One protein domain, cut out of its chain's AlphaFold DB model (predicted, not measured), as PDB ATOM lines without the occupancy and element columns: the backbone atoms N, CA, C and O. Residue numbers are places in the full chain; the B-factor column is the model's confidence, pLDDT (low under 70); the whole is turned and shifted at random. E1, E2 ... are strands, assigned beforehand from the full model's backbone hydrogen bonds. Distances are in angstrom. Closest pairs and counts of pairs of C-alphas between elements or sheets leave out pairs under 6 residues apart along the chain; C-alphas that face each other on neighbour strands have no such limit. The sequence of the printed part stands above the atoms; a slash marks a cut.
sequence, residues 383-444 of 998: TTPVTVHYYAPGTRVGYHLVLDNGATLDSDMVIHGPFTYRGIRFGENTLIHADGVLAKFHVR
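This is residues 383 to 444 of the 998 residues of the protein "MYND-type domain-containing protein" of Powellomyces hirtus (UniProt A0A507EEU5). Two small antiparallel sheets stand as the two walls of an open, V-shaped trough, and the chain passes back and forth between them: E1 is in one wall, the hairpin E2 and E3 in the other, and the hairpins E4 and E5, E6 and E7, E8 and E9 follow in alternate walls. The larger sheet has the order E1 E4 E5 E8 E9, the smaller one E2 E3 E6 E7. The printed part has 62 residues, no named helix and nine named strands, E1 to E9 along the chain; it is all strand, though under half of the residues, 30 of 62, are in named elements. It is compact, with a radius of gyration of the C-alphas of 10.9 A, and spans 33 by 28 by 21 A.

E1, residues 387 to 390, is an edge strand of the larger sheet. Its neighbour is E4, residues 408 to 410, antiparallel at 162 degrees, with N 388 and O 409 2.8 A apart. E4 forms a hairpin with E5, residues 414 to 416, with N 416 and O 408 2.9 A apart. E5 is antiparallel to E8, residues 430 to 433, with N 415 and O 432 2.8 A apart. E8 forms a hairpin with the other edge strand, E9, residues 438 to 441, with N 431 and O 439 3.0 A apart. In the smaller sheet, E2, residues 395 to 397, and E3, residues 401 to 403, form a hairpin, with N 403 and O 395 2.8 A apart. E3 is antiparallel to E6, residues 419 to 421, at 170 degrees, with N 420 and O 402 2.7 A apart. E6 forms a hairpin with E7, residues 424 to 426, with N 426 and O 419 2.8 A apart. E7 and E8 meet only through their link, and E6 and E8 are only just apart, their closest C-alphas at 8.3 A.

E1 begins at C-alpha 387, (-31.011, 47.099, -2.136), and is 7.6 A long. E2 to E7, three residues each, measure 6.6, 6.3, 6.7, 6.2, 6.4 and 6.5 A. E8 measures 10.3 A and E9 10.5 A, which ends at C-alpha 441, (-36.593, 54.563, -17.703).

The C-alphas farthest apart, those of Thr 383 and Gly 423, are 33.7 A apart. The printed part has no cut, and the eight links between named strands are tight. The mean pLDDT of the printed part is 88.4; residue 439 and residues 441 to 444 are under 70.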
ATOM      1  N   THR A 383     -32.242  58.668   2.711       72.44
ATOM      2  CA  THR A 383     -32.998  59.285   1.605       72.44
ATOM      3  C   THR A 383     -32.815  58.570   0.262       72.44
ATOM      4  O   THR A 383     -33.468  58.922  -0.718       72.44
ATOM      5  N   THR A 384     -31.923  57.581   0.206       81.75
ATOM      6  CA  THR A 384     -31.609  56.766  -0.973       81.75
ATOM      7  C   THR A 384     -32.110  55.337  -0.767       81.75
ATOM      8  O   THR A 384     -31.701  54.726   0.227       81.75
ATOM      9  N   PRO A 385     -32.910  54.767  -1.688       87.19
ATOM     10  CA  PRO A 385     -33.336  53.380  -1.581       87.19
ATOM     11  C   PRO A 385     -32.136  52.425  -1.547       87.19
ATOM     12  O   PRO A 385     -31.225  52.527  -2.370       87.19
ATOM     13  N   VAL A 386     -32.120  51.504  -0.584       89.75
ATOM     14  CA  VAL A 386     -31.031  50.529  -0.402       89.75
ATOM     15  C   VAL A 386     -31.496  49.168  -0.896       89.75
ATOM     16  O   VAL A 386     -32.567  48.718  -0.503       89.75
ATOM     17  N   THR A 387     -30.700  48.474  -1.714       94.12
ATOM     18  CA  THR A 387     -31.011  47.099  -2.136       94.12
ATOM     19  C   THR A 387     -31.082  46.158  -0.930       94.12
ATOM     20  O   THR A 387     -30.065  45.835  -0.320       94.12
ATOM     21  N   VAL A 388     -32.290  45.694  -0.607       93.81
ATOM     22  CA  VAL A 388     -32.586  44.759   0.489       93.81
ATOM     23  C   VAL A 388     -32.362  43.309   0.058       93.81
ATOM     24  O   VAL A 388     -31.977  42.474   0.876       93.81
ATOM     25  N   HIS A 389     -32.603  42.982  -1.217       93.44
ATOM     26  CA  HIS A 389     -32.520  41.603  -1.699       93.44
ATOM     27  C   HIS A 389     -32.093  41.504  -3.168       93.44
ATOM     28  O   HIS A 389     -32.495  42.316  -3.998       93.44
ATOM     29  N   TYR A 390     -31.332  40.455  -3.486       95.75
ATOM     30  CA  TYR A 390     -30.999  40.031  -4.847       95.75
ATOM     31  C   TYR A 390     -31.712  38.707  -5.114       95.75
ATOM     32  O   TYR A 390     -31.502  37.739  -4.382       95.75
ATOM     33  N   TYR A 391     -32.557  38.659  -6.140       95.50
ATOM     34  CA  TYR A 391     -33.347  37.467  -6.437       95.50
ATOM     35  C   TYR A 391     -32.555  36.441  -7.251       95.50
ATOM     36  O   TYR A 391     -31.775  36.783  -8.141       95.50
ATOM     37  N   ALA A 392     -32.804  35.154  -6.993       94.44
ATOM     38  CA  ALA A 392     -32.256  34.084  -7.820       94.44
ATOM     39  C   ALA A 392     -32.909  34.094  -9.219       94.44
ATOM     40  O   ALA A 392     -34.130  34.295  -9.308       94.44
ATOM     41  N   PRO A 393     -32.161  33.822 -10.306       96.19
ATOM     42  CA  PRO A 393     -32.721  33.776 -11.655       96.19
ATOM     43  C   PRO A 393     -33.892  32.787 -11.750       96.19
ATOM     44  O   PRO A 393     -33.768  31.623 -11.374       96.19
ATOM     45  N   GLY A 394     -35.034  33.246 -12.256       94.31
ATOM     46  CA  GLY A 394     -36.265  32.461 -12.366       94.31
ATOM     47  C   GLY A 394     -37.172  32.488 -11.128       94.31
ATOM     48  O   GLY A 394     -38.204  31.811 -11.141       94.31
ATOM     49  N   THR A 395     -36.847  33.263 -10.082       96.62
ATOM     50  CA  THR A 395     -37.714  33.426  -8.896       96.62
ATOM     51  C   THR A 395     -39.103  33.913  -9.307       96.62
ATOM     52  O   THR A 395     -39.242  34.930  -9.985       96.62
ATOM     53  N   ARG A 396     -40.154  33.196  -8.894       95.31
ATOM     54  CA  ARG A 396     -41.546  33.527  -9.233       95.31
ATOM     55  C   ARG A 396     -42.232  34.268  -8.092       95.31
ATOM     56  O   ARG A 396     -42.419  33.717  -7.012       95.31
ATOM     57  N   VAL A 397     -42.666  35.495  -8.365       90.75
ATOM     58  CA  VAL A 397     -43.526  36.295  -7.489       90.75
ATOM     59  C   VAL A 397     -44.969  36.143  -7.983       90.75
ATOM     60  O   VAL A 397     -45.434  36.808  -8.914       90.75
ATOM     61  N   GLY A 398     -45.672  35.177  -7.390       91.12
ATOM     62  CA  GLY A 398     -47.005  34.758  -7.827       91.12
ATOM     63  C   GLY A 398     -47.012  34.094  -9.215       91.12
ATOM     64  O   GLY A 398     -46.014  33.549  -9.679       91.12
ATOM     65  N   TYR A 399     -48.164  34.129  -9.890       85.88
ATOM     66  CA  TYR A 399     -48.392  33.435 -11.171       85.88
ATOM     67  C   TYR A 399     -47.899  34.181 -12.418       85.88
ATOM     68  O   TYR A 399     -48.067  33.687 -13.535       85.88
ATOM     69  N   HIS A 400     -47.391  35.404 -12.270       92.81
ATOM     70  CA  HIS A 400     -47.221  36.324 -13.397       92.81
ATOM     71  C   HIS A 400     -45.851  36.980 -13.485       92.81
ATOM     72  O   HIS A 400     -45.437  37.269 -14.603       92.81
ATOM     73  N   LEU A 401     -45.178  37.227 -12.361       95.50
ATOM     74  CA  LEU A 401     -43.867  37.860 -12.337       95.50
ATOM     75  C   LEU A 401     -42.795  36.785 -12.143       95.50
ATOM     76  O   LEU A 401     -42.780  36.091 -11.128       95.50
ATOM     77  N   VAL A 402     -41.916  36.636 -13.129       96.81
ATOM     78  CA  VAL A 402     -40.706  35.812 -13.059       96.81
ATOM     79  C   VAL A 402     -39.526  36.768 -13.082       96.81
ATOM     80  O   VAL A 402     -39.423  37.584 -13.990       96.81
ATOM     81  N   LEU A 403     -38.673  36.714 -12.073       97.44
ATOM     82  CA  LEU A 403     -37.536  37.612 -11.926       97.44
ATOM     83  C   LEU A 403     -36.326  37.007 -12.637       97.44
ATOM     84  O   LEU A 403     -36.016  35.832 -12.438       97.44
ATOM     85  N   ASP A 404     -35.674  37.782 -13.499       97.31
ATOM     86  CA  ASP A 404     -34.522  37.311 -14.264       97.31
ATOM     87  C   ASP A 404     -33.222  37.525 -13.459       97.31
ATOM     88  O   ASP A 404     -33.223  38.080 -12.359       97.31
ATOM     89  N   ASN A 405     -32.084  37.074 -13.995       97.12
ATOM     90  CA  ASN A 405     -30.785  37.329 -13.369       97.12
ATOM     91  C   ASN A 405     -30.505  38.840 -13.273       97.12
ATOM     92  O   ASN A 405     -30.608  39.540 -14.279       97.12
ATOM     93  N   GLY A 406     -30.118  39.313 -12.087       95.31
ATOM     94  CA  GLY A 406     -29.889  40.733 -11.801       95.31
ATOM     95  C   GLY A 406     -31.086  41.476 -11.197       95.31
ATOM     96  O   GLY A 406     -30.917  42.622 -10.796       95.31
ATOM     97  N   ALA A 407     -32.262  40.847 -11.078       97.56
ATOM     98  CA  ALA A 407     -33.410  41.460 -10.412       97.56
ATOM     99  C   ALA A 407     -33.161  41.683  -8.910       97.56
ATOM    100  O   ALA A 407     -32.671  40.790  -8.208       97.56
ATOM    101  N   THR A 408     -33.567  42.842  -8.390       97.06
ATOM    102  CA  THR A 408     -33.378  43.211  -6.977       97.06
ATOM    103  C   THR A 408     -34.631  43.827  -6.358       97.06
ATOM    104  O   THR A 408     -35.524  44.271  -7.073       97.06
ATOM    105  N   LEU A 409     -34.710  43.831  -5.025       96.56
ATOM    106  CA  LEU A 409     -35.697  44.573  -4.231       96.56
ATOM    107  C   LEU A 409     -34.972  45.655  -3.429       96.56
ATOM    108  O   LEU A 409     -33.951  45.349  -2.807       96.56
ATOM    109  N   ASP A 410     -35.500  46.876  -3.385       96.25
ATOM    110  CA  ASP A 410     -35.003  47.941  -2.506       96.25
ATOM    111  C   ASP A 410     -35.841  48.141  -1.223       96.25
ATOM    112  O   ASP A 410     -36.824  47.441  -0.966       96.25
ATOM    113  N   SER A 411     -35.410  49.083  -0.381       89.75
ATOM    114  CA  SER A 411     -36.060  49.464   0.881       89.75
ATOM    115  C   SER A 411     -37.467  50.030   0.716       89.75
ATOM    116  O   SER A 411     -38.243  50.028   1.671       89.75
ATOM    117  N   ASP A 412     -37.794  50.486  -0.489       88.81
ATOM    118  CA  ASP A 412     -39.034  51.171  -0.830       88.81
ATOM    119  C   ASP A 412     -40.027  50.174  -1.463       88.81
ATOM    120  O   ASP A 412     -41.071  50.551  -1.988       88.81
ATOM    121  N   MET A 413     -39.715  48.871  -1.369       91.56
ATOM    122  CA  MET A 413     -40.475  47.749  -1.925       91.56
ATOM    123  C   MET A 413     -40.611  47.811  -3.454       91.56
ATOM    124  O   MET A 413     -41.584  47.305  -4.027       91.56
ATOM    125  N   VAL A 414     -39.619  48.396  -4.129       94.69
ATOM    126  CA  VAL A 414     -39.523  48.418  -5.587       94.69
ATOM    127  C   VAL A 414     -38.660  47.257  -6.070       94.69
ATOM    128  O   VAL A 414     -37.510  47.089  -5.664       94.69
ATOM    129  N   ILE A 415     -39.225  46.452  -6.970       96.12
ATOM    130  CA  ILE A 415     -38.506  45.425  -7.718       96.12
ATOM    131  C   ILE A 415     -37.879  46.083  -8.946       96.12
ATOM    132  O   ILE A 415     -38.593  46.498  -9.863       96.12
ATOM    133  N   HIS A 416     -36.552  46.130  -8.988       96.75
ATOM    134  CA  HIS A 416     -35.781  46.552 -10.157       96.75
ATOM    135  C   HIS A 416     -35.517  45.345 -11.064       96.75
ATOM    136  O   HIS A 416     -35.270  44.232 -10.592       96.75
ATOM    137  N   GLY A 417     -35.634  45.559 -12.374       92.19
ATOM    138  CA  GLY A 417     -35.489  44.532 -13.403       92.19
ATOM    139  C   GLY A 417     -34.050  44.055 -13.618       92.19
ATOM    140  O   GLY A 417     -33.115  44.611 -13.048       92.19
ATOM    141  N   PRO A 418     -33.846  43.043 -14.482       96.88
ATOM    142  CA  PRO A 418     -34.801  42.534 -15.469       96.88
ATOM    143  C   PRO A 418     -35.823  41.534 -14.899       96.88
ATOM    144  O   PRO A 418     -35.548  40.788 -13.966       96.88
ATOM    145  N   PHE A 419     -37.018  41.486 -15.487       97.56
ATOM    146  CA  PHE A 419     -38.060  40.522 -15.115       97.56
ATOM    147  C   PHE A 419     -39.040  40.266 -16.261       97.56
ATOM    148  O   PHE A 419     -39.240  41.098 -17.141       97.56
ATOM    149  N   THR A 420     -39.721  39.128 -16.229       96.50
ATOM    150  CA  THR A 420     -40.805  38.775 -17.145       96.50
ATOM    151  C   THR A 420     -42.150  38.854 -16.419       96.50
ATOM    152  O   THR A 420     -42.440  38.022 -15.563       96.50
ATOM    153  N   TYR A 421     -43.000  39.826 -16.771       95.25
ATOM    154  CA  TYR A 421     -44.362  39.960 -16.235       95.25
ATOM    155  C   TYR A 421     -45.407  39.561 -17.285       95.25
ATOM    156  O   TYR A 421     -45.448  40.113 -18.383       95.25
ATOM    157  N   ARG A 422     -46.260  38.578 -16.962       92.12
ATOM    158  CA  ARG A 422     -47.282  37.993 -17.864       92.12
ATOM    159  C   ARG A 422     -46.725  37.530 -19.224       92.12
ATOM    160  O   ARG A 422     -47.424  37.564 -20.231       92.12
ATOM    161  N   GLY A 423     -45.469  37.082 -19.248       92.50
ATOM    162  CA  GLY A 423     -44.765  36.661 -20.467       92.50
ATOM    163  C   GLY A 423     -44.121  37.803 -21.267       92.50
ATOM    164  O   GLY A 423     -43.370  37.529 -22.199       92.50
ATOM    165  N   ILE A 424     -44.351  39.066 -20.894       93.62
ATOM    166  CA  ILE A 424     -43.650  40.224 -21.459       93.62
ATOM    167  C   ILE A 424     -42.348  40.413 -20.679       93.62
ATOM    168  O   ILE A 424     -42.375  40.557 -19.455       93.62
ATOM    169  N   ARG A 425     -41.210  40.404 -21.376       95.56
ATOM    170  CA  ARG A 425     -39.885  40.593 -20.772       95.56
ATOM    171  C   ARG A 425     -39.525  42.076 -20.692       95.56
ATOM    172  O   ARG A 425     -39.553  42.784 -21.696       95.56
ATOM    173  N   PHE A 426     -39.146  42.516 -19.503       96.44
ATOM    174  CA  PHE A 426     -38.717  43.865 -19.165       96.44
ATOM    175  C   PHE A 426     -37.222  43.854 -18.823       96.44
ATOM    176  O   PHE A 426     -36.730  42.939 -18.163       96.44
ATOM    177  N   GLY A 427     -36.490  44.855 -19.316       95.00
ATOM    178  CA  GLY A 427     -35.040  44.962 -19.124       95.00
ATOM    179  C   GLY A 427     -34.650  45.596 -17.789       95.00
ATOM    180  O   GLY A 427     -35.508  46.080 -17.056       95.00
ATOM    181  N   GLU A 428     -33.344  45.645 -17.535       95.19
ATOM    182  CA  GLU A 428     -32.693  46.193 -16.329       95.19
ATOM    183  C   GLU A 428     -33.255  47.563 -15.896       95.19
ATOM    184  O   GLU A 428     -33.609  47.758 -14.741       95.19
ATOM    185  N   ASN A 429     -33.471  48.484 -16.844       95.06
ATOM    186  CA  ASN A 429     -34.002  49.837 -16.597       95.06
ATOM    187  C   ASN A 429     -35.542  49.900 -16.419       95.06
ATOM    188  O   ASN A 429     -36.187  50.872 -16.832       95.06
ATOM    189  N   THR A 430     -36.150  48.857 -15.855       94.88
ATOM    190  CA  THR A 430     -37.593  48.777 -15.569       94.88
ATOM    191  C   THR A 430     -37.798  48.489 -14.095       94.88
ATOM    192  O   THR A 430     -37.058  47.688 -13.532       94.88
ATOM    193  N   LEU A 431     -38.830  49.069 -13.485       96.12
ATOM    194  CA  LEU A 431     -39.189  48.753 -12.110       96.12
ATOM    195  C   LEU A 431     -40.696  48.546 -11.900       96.12
ATOM    196  O   LEU A 431     -41.533  49.078 -12.635       96.12
ATOM    197  N   ILE A 432     -41.011  47.720 -10.902       94.25
ATOM    198  CA  ILE A 432     -42.352  47.440 -10.380       94.25
ATOM    199  C   ILE A 432     -42.362  47.856  -8.909       94.25
ATOM    200  O   ILE A 432     -41.648  47.265  -8.104       94.25
ATOM    201  N   HIS A 433     -43.193  48.827  -8.533       91.00
ATOM    202  CA  HIS A 433     -43.536  49.029  -7.119       91.00
ATOM    203  C   HIS A 433     -44.404  47.853  -6.642       91.00
ATOM    204  O   HIS A 433     -45.212  47.348  -7.425       91.00
ATOM    205  N   ALA A 434     -44.302  47.432  -5.376       72.94
ATOM    206  CA  ALA A 434     -45.088  46.309  -4.840       72.94
ATOM    207  C   ALA A 434     -46.617  46.448  -5.028       72.94
ATOM    208  O   ALA A 434     -47.311  45.439  -5.155       72.94
ATOM    209  N   ASP A 435     -47.130  47.676  -5.145       71.44
ATOM    210  CA  ASP A 435     -48.536  47.975  -5.484       71.44
ATOM    211  C   ASP A 435     -48.930  47.638  -6.944       71.44
ATOM    212  O   ASP A 435     -50.073  47.849  -7.351       71.44
ATOM    213  N   GLY A 436     -47.998  47.137  -7.762       71.69
ATOM    214  CA  GLY A 436     -48.211  46.773  -9.167       71.69
ATOM    215  C   GLY A 436     -47.986  47.905 -10.175       71.69
ATOM    216  O   GLY A 436     -48.248  47.715 -11.364       71.69
ATOM    217  N   VAL A 437     -47.495  49.070  -9.738       74.31
ATOM    218  CA  VAL A 437     -47.188  50.203 -10.629       74.31
ATOM    219  C   VAL A 437     -45.916  49.911 -11.427       74.31
ATOM    220  O   VAL A 437     -44.843  49.727 -10.855       74.31
ATOM    221  N   LEU A 438     -46.048  49.890 -12.755       73.44
ATOM    222  CA  LEU A 438     -44.967  49.700 -13.725       73.44
ATOM    223  C   LEU A 438     -44.400  51.050 -14.184       73.44
ATOM    224  O   LEU A 438     -45.149  51.901 -14.667       73.44
ATOM    225  N   ALA A 439     -43.076  51.208 -14.131       66.44
ATOM    226  CA  ALA A 439     -42.373  52.336 -14.742       66.44
ATOM    227  C   ALA A 439     -41.131  51.872 -15.516       66.44
ATOM    228  O   ALA A 439     -40.459  50.907 -15.143       66.44
ATOM    229  N   LYS A 440     -40.811  52.578 -16.606       73.88
ATOM    230  CA  LYS A 440     -39.655  52.295 -17.467       73.88
ATOM    231  C   LYS A 440     -38.829  53.559 -17.677       73.88
ATOM    232  O   LYS A 440     -39.367  54.606 -18.034       73.88
ATOM    233  N   PHE A 441     -37.513  53.447 -17.510       60.38
ATOM    234  CA  PHE A 441     -36.593  54.563 -17.703       60.38
ATOM    235  C   PHE A 441     -36.055  54.579 -19.132       60.38
ATOM    236  O   PHE A 441     -35.302  53.698 -19.554       60.38
ATOM    237  N   HIS A 442     -36.419  55.618 -19.883       50.91
ATOM    238  CA  HIS A 442     -35.871  55.872 -21.212       50.91
ATOM    239  C   HIS A 442     -34.562  56.653 -21.097       50.91
ATOM    240  O   HIS A 442     -34.534  57.881 -21.195       50.91
ATOM    241  N   VAL A 443     -33.457  55.932 -20.908       46.97
ATOM    242  CA  VAL A 443     -32.116  56.514 -21.045       46.97
ATOM    243  C   VAL A 443     -31.921  56.914 -22.508       46.97
ATOM    244  O   VAL A 443     -31.693  56.063 -23.370       46.97
ATOM    245  N   ARG A 444     -32.015  58.216 -22.811       39.44
ATOM    246  CA  ARG A 444     -31.629  58.739 -24.128       39.44
ATOM    247  C   ARG A 444     -30.144  58.465 -24.344       39.44
ATOM    248  O   ARG A 444     -29.299  59.098 -23.720       39.44
TER     249      ARG A 444